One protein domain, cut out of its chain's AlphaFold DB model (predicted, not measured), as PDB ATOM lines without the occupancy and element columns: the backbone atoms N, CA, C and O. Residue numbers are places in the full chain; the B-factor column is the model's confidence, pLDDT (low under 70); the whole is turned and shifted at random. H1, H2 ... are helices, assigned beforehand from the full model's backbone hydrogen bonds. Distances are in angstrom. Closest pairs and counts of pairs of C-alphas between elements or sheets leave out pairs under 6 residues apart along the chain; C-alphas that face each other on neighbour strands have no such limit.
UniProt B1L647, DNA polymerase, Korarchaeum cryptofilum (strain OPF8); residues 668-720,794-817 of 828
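What this domain is: This is residues 668 to 720 and 794 to 817 of the 828 residues of the protein "DNA polymerase" of Korarchaeum cryptofilum (strain OPF8) (UniProt B1L647). H1 and H2 form a long helical hairpin; H3 runs alongside, completing an up-and-down bundle, each helix running against the one before, and short H4 crosses H2 and H3. The printed part has 77 residues with four named helices, H1 to H4 in order, and no named strand: all helix. It is compact, radius of gyration of the C-alphas 12.1 A, spanning 36 by 28 by 20 A.

Where its parts are: Find C-alpha 676 at (-41.102, -115.027, 57.180); from there H1, residues 676 to 690, runs 20.3 A. H2, residues 697 to 718, runs 31.8 A. H3, residues 794 to 805, runs 15.0 A. H4, residues 812 to 817, runs 8.6 A to (-58.097, -112.590, 40.278).

How they stand to each other: Look at C-alphas 685 and 705, 5.7 A apart, the closest where H1 and H2 touch, opposite ways at a shallow 11 degrees. H4 touches H2 at a steep 64 degrees, closest C-alphas 706 and 815, 6.0 A. Every O i to N i+4 pair is within hydrogen-bond range in H1, H2 and H4; in H3, 6 of 8.

The domain as a whole: Residues 721 to 793 are cut out; C-alphas 720 and 794 are 14.4 A apart. Residues 672 and 817 are under 70 in pLDDT.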
ATOM      1  N   LEU A 668     -39.635-103.578  50.406       79.75
ATOM      2  CA  LEU A 668     -40.303-103.995  51.638       79.75
ATOM      3  C   LEU A 668     -39.959-105.435  52.022       79.75
ATOM      4  O   LEU A 668     -39.689-105.662  53.196       79.75
ATOM      5  N   GLY A 669     -39.849-106.356  51.060       74.38
ATOM      6  CA  GLY A 669     -39.550-107.771  51.323       74.38
ATOM      7  C   GLY A 669     -38.205-108.021  52.011       74.38
ATOM      8  O   GLY A 669     -38.038-109.016  52.707       74.38
ATOM      9  N   LYS A 670     -37.261-107.070  51.923       75.75
ATOM     10  CA  LYS A 670     -35.978-107.133  52.643       75.75
ATOM     11  C   LYS A 670     -36.070-106.619  54.088       75.75
ATOM     12  O   LYS A 670     -35.123-106.770  54.863       75.75
ATOM     13  N   LYS A 671     -37.164-105.953  54.473       77.69
ATOM     14  CA  LYS A 671     -37.315-105.413  55.829       77.69
ATOM     15  C   LYS A 671     -37.548-106.540  56.834       77.69
ATOM     16  O   LYS A 671     -38.281-107.488  56.591       77.69
ATOM     17  N   ARG A 672     -36.954-106.388  58.019       67.50
ATOM     18  CA  ARG A 672     -36.992-107.381  59.112       67.50
ATOM     19  C   ARG A 672     -38.373-107.609  59.715       67.50
ATOM     20  O   ARG A 672     -38.606-108.649  60.314       67.50
ATOM     21  N   ASN A 673     -39.253-106.618  59.611       73.25
ATOM     22  CA  ASN A 673     -40.592-106.654  60.187       73.25
ATOM     23  C   ASN A 673     -41.636-107.278  59.245       73.25
ATOM     24  O   ASN A 673     -42.823-107.212  59.553       73.25
ATOM     25  N   ILE A 674     -41.212-107.833  58.107       85.56
ATOM     26  CA  ILE A 674     -42.075-108.617  57.226       85.56
ATOM     27  C   ILE A 674     -42.114-110.069  57.728       85.56
ATOM     28  O   ILE A 674     -41.060-110.609  58.077       85.56
ATOM     29  N   PRO A 675     -43.301-110.702  57.777       90.38
ATOM     30  CA  PRO A 675     -43.424-112.107  58.147       90.38
ATOM     31  C   PRO A 675     -42.557-113.024  57.278       90.38
ATOM     32  O   PRO A 675     -42.436-112.797  56.072       90.38
ATOM     33  N   ILE A 676     -41.990-114.079  57.876       90.56
ATOM     34  CA  ILE A 676     -41.102-115.027  57.180       90.56
ATOM     35  C   ILE A 676     -41.788-115.604  55.947       90.56
ATOM     36  O   ILE A 676     -41.155-115.662  54.906       90.56
ATOM     37  N   LEU A 677     -43.077-115.942  56.020       92.75
ATOM     38  CA  LEU A 677     -43.799-116.500  54.875       92.75
ATOM     39  C   LEU A 677     -43.768-115.573  53.648       92.75
ATOM     40  O   LEU A 677     -43.529-116.003  52.526       92.75
ATOM     41  N   VAL A 678     -43.990-114.274  53.869       92.25
ATOM     42  CA  VAL A 678     -43.947-113.267  52.797       92.25
ATOM     43  C   VAL A 678     -42.510-113.077  52.308       92.25
ATOM     44  O   VAL A 678     -42.285-112.825  51.128       92.25
ATOM     45  N   LYS A 679     -41.534-113.212  53.210       90.50
ATOM     46  CA  LYS A 679     -40.115-113.137  52.876       90.50
ATOM     47  C   LYS A 679     -39.641-114.339  52.052       90.50
ATOM     48  O   LYS A 679     -38.906-114.126  51.103       90.50
ATOM     49  N   GLU A 680     -40.087-115.555  52.354       92.69
ATOM     50  CA  GLU A 680     -39.793-116.761  51.565       92.69
ATOM     51  C   GLU A 680     -40.320-116.607  50.131       92.69
ATOM     52  O   GLU A 680     -39.558-116.751  49.177       92.69
ATOM     53  N   ALA A 681     -41.581-116.179  49.981       93.75
ATOM     54  CA  ALA A 681     -42.157-115.857  48.676       93.75
ATOM     55  C   ALA A 681     -41.324-114.803  47.929       93.75
ATOM     56  O   ALA A 681     -41.090-114.901  46.724       93.75
ATOM     57  N   PHE A 682     -40.884-113.767  48.649       92.38
ATOM     58  CA  PHE A 682     -40.052-112.714  48.089       92.38
ATOM     59  C   PHE A 682     -38.699-113.264  47.632       92.38
ATOM     60  O   PHE A 682     -38.314-113.022  46.494       92.38
ATOM     61  N   ASP A 683     -38.012-114.045  48.462       91.75
ATOM     62  CA  ASP A 683     -36.707-114.633  48.157       91.75
ATOM     63  C   ASP A 683     -36.778-115.595  46.950       91.75
ATOM     64  O   ASP A 683     -35.872-115.588  46.112       91.75
ATOM     65  N   GLU A 684     -37.873-116.346  46.775       94.25
ATOM     66  CA  GLU A 684     -38.116-117.166  45.574       94.25
ATOM     67  C   GLU A 684     -38.314-116.328  44.300       94.25
ATOM     68  O   GLU A 684     -37.758-116.651  43.243       94.25
ATOM     69  N   VAL A 685     -39.046-115.213  44.391       92.06
ATOM     70  CA  VAL A 685     -39.173-114.253  43.282       92.06
ATOM     71  C   VAL A 685     -37.814-113.634  42.951       92.06
ATOM     72  O   VAL A 685     -37.452-113.528  41.779       92.06
ATOM     73  N   ILE A 686     -37.019-113.276  43.962       90.69
ATOM     74  CA  ILE A 686     -35.663-112.746  43.780       90.69
ATOM     75  C   ILE A 686     -34.748-113.767  43.097       90.69
ATOM     76  O   ILE A 686     -34.001-113.392  42.193       90.69
ATOM     77  N   LYS A 687     -34.812-115.042  43.495       91.56
ATOM     78  CA  LYS A 687     -34.061-116.126  42.852       91.56
ATOM     79  C   LYS A 687     -34.472-116.300  41.390       91.56
ATOM     80  O   LYS A 687     -33.614-116.376  40.521       91.56
ATOM     81  N   THR A 688     -35.773-116.293  41.109       91.44
ATOM     82  CA  THR A 688     -36.279-116.348  39.728       91.44
ATOM     83  C   THR A 688     -35.726-115.198  38.886       91.44
ATOM     84  O   THR A 688     -35.318-115.399  37.746       91.44
ATOM     85  N   LEU A 689     -35.661-113.992  39.458       88.94
ATOM     86  CA  LEU A 689     -35.072-112.835  38.793       88.94
ATOM     87  C   LEU A 689     -33.550-112.991  38.615       88.94
ATOM     88  O   LEU A 689     -33.047-112.727  37.531       88.94
ATOM     89  N   SER A 690     -32.796-113.483  39.601       90.06
ATOM     90  CA  SER A 690     -31.329-113.620  39.481       90.06
ATOM     91  C   SER A 690     -30.874-114.511  38.313       90.06
ATOM     92  O   SER A 690     -29.784-114.317  37.756       90.06
ATOM     93  N   GLU A 691     -31.723-115.459  37.910       90.00
ATOM     94  CA  GLU A 691     -31.499-116.376  36.791       90.00
ATOM     95  C   GLU A 691     -31.675-115.715  35.411       90.00
ATOM     96  O   GLU A 691     -31.131-116.229  34.433       90.00
ATOM     97  N   VAL A 692     -32.356-114.566  35.321       88.62
ATOM     98  CA  VAL A 692     -32.618-113.852  34.059       88.62
ATOM     99  C   VAL A 692     -31.311-113.359  33.431       88.62
ATOM    100  O   VAL A 692     -30.514-112.650  34.065       88.62
ATOM    101  N   ARG A 693     -31.071-113.720  32.164       87.00
ATOM    102  CA  ARG A 693     -29.863-113.332  31.420       87.00
ATOM    103  C   ARG A 693     -30.147-112.361  30.288       87.00
ATOM    104  O   ARG A 693     -29.311-111.486  30.058       87.00
ATOM    105  N   SER A 694     -31.296-112.477  29.633       86.00
ATOM    106  CA  SER A 694     -31.686-111.622  28.512       86.00
ATOM    107  C   SER A 694     -33.131-111.109  28.633       86.00
ATOM    108  O   SER A 694     -33.886-111.575  29.491       86.00
ATOM    109  N   PRO A 695     -33.538-110.121  27.811       84.12
ATOM    110  CA  PRO A 695     -34.919-109.643  27.767       84.12
ATOM    111  C   PRO A 695     -35.954-110.753  27.520       84.12
ATOM    112  O   PRO A 695     -37.049-110.701  28.074       84.12
ATOM    113  N   GLU A 696     -35.612-111.764  26.724       84.62
ATOM    114  CA  GLU A 696     -36.500-112.872  26.352       84.62
ATOM    115  C   GLU A 696     -36.798-113.807  27.534       84.62
ATOM    116  O   GLU A 696     -37.905-114.342  27.640       84.62
ATOM    117  N   ASP A 697     -35.851-113.948  28.467       86.81
ATOM    118  CA  ASP A 697     -36.016-114.766  29.672       86.81
ATOM    119  C   ASP A 697     -37.108-114.214  30.605       86.81
ATOM    120  O   ASP A 697     -37.675-114.960  31.412       86.81
ATOM    121  N   PHE A 698     -37.439-112.917  30.501       84.69
ATOM    122  CA  PHE A 698     -38.432-112.297  31.376       84.69
ATOM    123  C   PHE A 698     -39.825-112.880  31.199       84.69
ATOM    124  O   PHE A 698     -40.543-112.963  32.188       84.69
ATOM    125  N   SER A 699     -40.219-113.316  30.001       85.25
ATOM    126  CA  SER A 699     -41.541-113.926  29.800       85.25
ATOM    127  C   SER A 699     -41.710-115.175  30.671       85.25
ATOM    128  O   SER A 699     -42.692-115.302  31.401       85.25
ATOM    129  N   ASN A 700     -40.693-116.041  30.688       88.50
ATOM    130  CA  ASN A 700     -40.672-117.233  31.538       88.50
ATOM    131  C   ASN A 700     -40.556-116.871  33.026       88.50
ATOM    132  O   ASN A 700     -41.193-117.503  33.869       88.50
ATOM    133  N   ALA A 701     -39.760-115.850  33.364       90.31
ATOM    134  CA  ALA A 701     -39.632-115.379  34.740       90.31
ATOM    135  C   ALA A 701     -40.960-114.824  35.279       90.31
ATOM    136  O   ALA A 701     -41.330-115.151  36.402       90.31
ATOM    137  N   LYS A 702     -41.705-114.045  34.482       90.25
ATOM    138  CA  LYS A 702     -43.029-113.524  34.849       90.25
ATOM    139  C   LYS A 702     -43.991-114.664  35.174       90.25
ATOM    140  O   LYS A 702     -44.545-114.661  36.265       90.25
ATOM    141  N   MET A 703     -44.101-115.675  34.304       90.44
ATOM    142  CA  MET A 703     -44.959-116.846  34.553       90.44
ATOM    143  C   MET A 703     -44.611-117.553  35.871       90.44
ATOM    144  O   MET A 703     -45.488-117.788  36.698       90.44
ATOM    145  N   LYS A 704     -43.320-117.815  36.120       93.56
ATOM    146  CA  LYS A 704     -42.861-118.414  37.384       93.56
ATOM    147  C   LYS A 704     -43.194-117.543  38.601       93.56
ATOM    148  O   LYS A 704     -43.606-118.063  39.632       93.56
ATOM    149  N   ILE A 705     -43.030-116.222  38.497       93.38
ATOM    150  CA  ILE A 705     -43.365-115.278  39.576       93.38
ATOM    151  C   ILE A 705     -44.863-115.334  39.900       93.38
ATOM    152  O   ILE A 705     -45.226-115.324  41.077       93.38
ATOM    153  N   GLU A 706     -45.730-115.426  38.888       93.06
ATOM    154  CA  GLU A 706     -47.171-115.593  39.104       93.06
ATOM    155  C   GLU A 706     -47.490-116.896  39.839       93.06
ATOM    156  O   GLU A 706     -48.252-116.877  40.808       93.06
ATOM    157  N   GLU A 707     -46.885-118.011  39.423       93.75
ATOM    158  CA  GLU A 707     -47.051-119.315  40.076       93.75
ATOM    159  C   GLU A 707     -46.612-119.279  41.547       93.75
ATOM    160  O   GLU A 707     -47.358-119.738  42.418       93.75
ATOM    161  N   ILE A 708     -45.455-118.672  41.839       94.62
ATOM    162  CA  ILE A 708     -44.934-118.503  43.205       94.62
ATOM    163  C   ILE A 708     -45.934-117.708  44.054       94.62
ATOM    164  O   ILE A 708     -46.383-118.185  45.099       94.62
ATOM    165  N   ILE A 709     -46.333-116.513  43.602       94.12
ATOM    166  CA  ILE A 709     -47.244-115.643  44.362       94.12
ATOM    167  C   ILE A 709     -48.581-116.352  44.618       94.12
ATOM    168  O   ILE A 709     -49.066-116.358  45.754       94.12
ATOM    169  N   ARG A 710     -49.157-117.005  43.601       92.75
ATOM    170  CA  ARG A 710     -50.402-117.779  43.741       92.75
ATOM    171  C   ARG A 710     -50.251-118.925  44.740       92.75
ATOM    172  O   ARG A 710     -51.157-119.144  45.547       92.75
ATOM    173  N   GLY A 711     -49.120-119.629  44.717       93.81
ATOM    174  CA  GLY A 711     -48.810-120.711  45.651       93.81
ATOM    175  C   GLY A 711     -48.829-120.247  47.110       93.81
ATOM    176  O   GLY A 711     -49.532-120.833  47.937       93.81
ATOM    177  N   TYR A 712     -48.141-119.145  47.413       94.62
ATOM    178  CA  TYR A 712     -48.078-118.595  48.770       94.62
ATOM    179  C   TYR A 712     -49.409-117.997  49.251       94.62
ATOM    180  O   TYR A 712     -49.766-118.157  50.421       94.62
ATOM    181  N   VAL A 713     -50.186-117.361  48.366       92.75
ATOM    182  CA  VAL A 713     -51.547-116.904  48.704       92.75
ATOM    183  C   VAL A 713     -52.453-118.097  49.020       92.75
ATOM    184  O   VAL A 713     -53.143-118.090  50.039       92.75
ATOM    185  N   LYS A 714     -52.401-119.167  48.218       92.19
ATOM    186  CA  LYS A 714     -53.179-120.389  48.473       92.19
ATOM    187  C   LYS A 714     -52.805-121.036  49.810       92.19
ATOM    188  O   LYS A 714     -53.696-121.478  50.530       92.19
ATOM    189  N   MET A 715     -51.517-121.051  50.155       91.69
ATOM    190  CA  MET A 715     -51.009-121.545  51.438       91.69
ATOM    191  C   MET A 715     -51.554-120.728  52.627       91.69
ATOM    192  O   MET A 715     -52.039-121.299  53.607       91.69
ATOM    193  N   LEU A 716     -51.549-119.391  52.521       90.88
ATOM    194  CA  LEU A 716     -52.158-118.483  53.509       90.88
ATOM    195  C   LEU A 716     -53.659-118.744  53.699       90.88
ATOM    196  O   LEU A 716     -54.202-118.654  54.803       90.88
ATOM    197  N   GLU A 717     -54.358-119.065  52.622       88.25
ATOM    198  CA  GLU A 717     -55.802-119.260  52.656       88.25
ATOM    199  C   GLU A 717     -56.202-120.632  53.184       88.25
ATOM    200  O   GLU A 717     -57.145-120.723  53.976       88.25
ATOM    201  N   SER A 718     -55.463-121.678  52.817       90.06
ATOM    202  CA  SER A 718     -55.686-123.038  53.312       90.06
ATOM    203  C   SER A 718     -55.300-123.208  54.785       90.06
ATOM    204  O   SER A 718     -55.804-124.119  55.437       90.06
ATOM    205  N   GLY A 719     -54.458-122.325  55.338       88.75
ATOM    206  CA  GLY A 719     -53.924-122.486  56.695       88.75
ATOM    207  C   GLY A 719     -52.697-123.405  56.763       88.75
ATOM    208  O   GLY A 719     -52.316-123.845  57.855       88.75
ATOM    209  N   ASP A 720     -52.089-123.713  55.617       90.31
ATOM    210  CA  ASP A 720     -50.981-124.664  55.482       90.31
ATOM    211  C   ASP A 720     -49.611-124.016  55.757       90.31
ATOM    212  O   ASP A 720     -48.709-123.998  54.931       90.31
ATOM    213  N   VAL A 794     -52.352-111.029  53.124       92.38
ATOM    214  CA  VAL A 794     -52.451-110.844  51.666       92.38
ATOM    215  C   VAL A 794     -52.202-109.381  51.285       92.38
ATOM    216  O   VAL A 794     -51.457-109.125  50.345       92.38
ATOM    217  N   GLU A 795     -52.720-108.411  52.043       91.25
ATOM    218  CA  GLU A 795     -52.417-106.982  51.852       91.25
ATOM    219  C   GLU A 795     -50.923-106.671  52.023       91.25
ATOM    220  O   GLU A 795     -50.341-105.899  51.257       91.25
ATOM    221  N   ILE A 796     -50.270-107.286  53.013       90.94
ATOM    222  CA  ILE A 796     -48.826-107.124  53.226       90.94
ATOM    223  C   ILE A 796     -48.037-107.739  52.074       90.94
ATOM    224  O   ILE A 796     -47.062-107.136  51.618       90.94
ATOM    225  N   MET A 797     -48.454-108.908  51.591       92.12
ATOM    226  CA  MET A 797     -47.860-109.550  50.423       92.12
ATOM    227  C   MET A 797     -48.023-108.666  49.180       92.12
ATOM    228  O   MET A 797     -47.028-108.369  48.519       92.12
ATOM    229  N   ARG A 798     -49.229-108.135  48.941       91.75
ATOM    230  CA  ARG A 798     -49.515-107.166  47.876       91.75
ATOM    231  C   ARG A 798     -48.568-105.975  47.944       91.75
ATOM    232  O   ARG A 798     -47.843-105.730  46.990       91.75
ATOM    233  N   SER A 799     -48.514-105.288  49.087       88.94
ATOM    234  CA  SER A 799     -47.642-104.123  49.275       88.94
ATOM    235  C   SER A 799     -46.160-104.470  49.078       88.94
ATOM    236  O   SER A 799     -45.398-103.676  48.526       88.94
ATOM    237  N   THR A 800     -45.750-105.675  49.489       89.25
ATOM    238  CA  THR A 800     -44.374-106.161  49.340       89.25
ATOM    239  C   THR A 800     -43.982-106.342  47.876       89.25
ATOM    240  O   THR A 800     -42.891-105.922  47.483       89.25
ATOM    241  N   PHE A 801     -44.862-106.939  47.073       89.56
ATOM    242  CA  PHE A 801     -44.588-107.248  45.672       89.56
ATOM    243  C   PHE A 801     -44.911-106.112  44.708       89.56
ATOM    244  O   PHE A 801     -44.267-106.029  43.668       89.56
ATOM    245  N   GLU A 802     -45.825-105.203  45.048       86.38
ATOM    246  CA  GLU A 802     -46.227-104.069  44.202       86.38
ATOM    247  C   GLU A 802     -45.023-103.254  43.699       86.38
ATOM    248  O   GLU A 802     -44.974-102.855  42.537       86.38
ATOM    249  N   GLN A 803     -43.998-103.091  44.545       78.94
ATOM    250  CA  GLN A 803     -42.766-102.372  44.203       78.94
ATOM    251  C   GLN A 803     -41.956-103.042  43.082       78.94
ATOM    252  O   GLN A 803     -41.328-102.340  42.291       78.94
ATOM    253  N   ILE A 804     -41.959-104.379  43.016       83.06
ATOM    254  CA  ILE A 804     -41.266-105.154  41.975       83.06
ATOM    255  C   ILE A 804     -42.187-105.344  40.768       83.06
ATOM    256  O   ILE A 804     -41.789-105.051  39.644       83.06
ATOM    257  N   LEU A 805     -43.414-105.814  40.995       87.31
ATOM    258  CA  LEU A 805     -44.366-106.162  39.941       87.31
ATOM    259  C   LEU A 805     -44.704-104.960  39.061       87.31
ATOM    260  O   LEU A 805     -44.691-105.083  37.841       87.31
ATOM    261  N   GLY A 806     -44.883-103.775  39.654       80.00
ATOM    262  CA  GLY A 806     -45.125-102.558  38.881       80.00
ATOM    263  C   GLY A 806     -43.973-102.195  37.935       80.00
ATOM    264  O   GLY A 806     -44.208-101.605  36.887       80.00
ATOM    265  N   ALA A 807     -42.732-102.567  38.261       78.19
ATOM    266  CA  ALA A 807     -41.579-102.360  37.381       78.19
ATOM    267  C   ALA A 807     -41.430-103.457  36.309       78.19
ATOM    268  O   ALA A 807     -40.748-103.243  35.307       78.19
ATOM    269  N   LEU A 808     -42.075-104.609  36.514       82.69
ATOM    270  CA  LEU A 808     -42.178-105.706  35.553       82.69
ATOM    271  C   LEU A 808     -43.450-105.625  34.696       82.69
ATOM    272  O   LEU A 808     -43.669-106.523  33.890       82.69
ATOM    273  N   ASP A 809     -44.269-104.581  34.848       83.50
ATOM    274  CA  ASP A 809     -45.581-104.459  34.197       83.50
ATOM    275  C   ASP A 809     -46.509-105.643  34.535       83.50
ATOM    276  O   ASP A 809     -47.041-106.329  33.667       83.50
ATOM    277  N   MET A 810     -46.610-105.946  35.831       86.88
ATOM    278  CA  MET A 810     -47.467-106.990  36.397       86.88
ATOM    279  C   MET A 810     -48.338-106.396  37.507       86.88
ATOM    280  O   MET A 810     -47.896-105.515  38.253       86.88
ATOM    281  N   ASN A 811     -49.557-106.911  37.671       89.12
ATOM    282  CA  ASN A 811     -50.483-106.464  38.708       89.12
ATOM    283  C   ASN A 811     -50.793-107.593  39.701       89.12
ATOM    284  O   ASN A 811     -51.309-108.640  39.323       89.12
ATOM    285  N   PHE A 812     -50.525-107.366  40.991       90.25
ATOM    286  CA  PHE A 812     -50.772-108.369  42.034       90.25
ATOM    287  C   PHE A 812     -52.235-108.825  42.088       90.25
ATOM    288  O   PHE A 812     -52.501-110.010  42.270       90.25
ATOM    289  N   ASP A 813     -53.185-107.900  41.918       88.38
ATOM    290  CA  ASP A 813     -54.609-108.220  41.969       88.38
ATOM    291  C   ASP A 813     -55.037-109.082  40.782       88.38
ATOM    292  O   ASP A 813     -55.887-109.945  40.957       88.38
ATOM    293  N   GLU A 814     -54.448-108.899  39.600       88.25
ATOM    294  CA  GLU A 814     -54.698-109.754  38.429       88.25
ATOM    295  C   GLU A 814     -54.170-111.175  38.647       88.25
ATOM    296  O   GLU A 814     -54.895-112.141  38.414       88.25
ATOM    297  N   ILE A 815     -52.976-111.300  39.232       87.88
ATOM    298  CA  ILE A 815     -52.361-112.589  39.585       87.88
ATOM    299  C   ILE A 815     -53.245-113.387  40.557       87.88
ATOM    300  O   ILE A 815     -53.273-114.611  40.507       87.88
ATOM    301  N   ILE A 816     -53.999-112.732  41.441       85.94
ATOM    302  CA  ILE A 816     -54.911-113.429  42.369       85.94
ATOM    303  C   ILE A 816     -56.369-113.494  41.863       85.94
ATOM    304  O   ILE A 816     -57.192-114.186  42.471       85.94
ATOM    305  N   LYS A 817     -56.717-112.780  40.778       69.75
ATOM    306  CA  LYS A 817     -58.097-112.590  40.278       69.75
ATOM    307  C   LYS A 817     -58.658-113.716  39.421       69.75
ATOM    308  O   LYS A 817     -59.881-113.729  39.288       69.75
TER     309      LYS A 817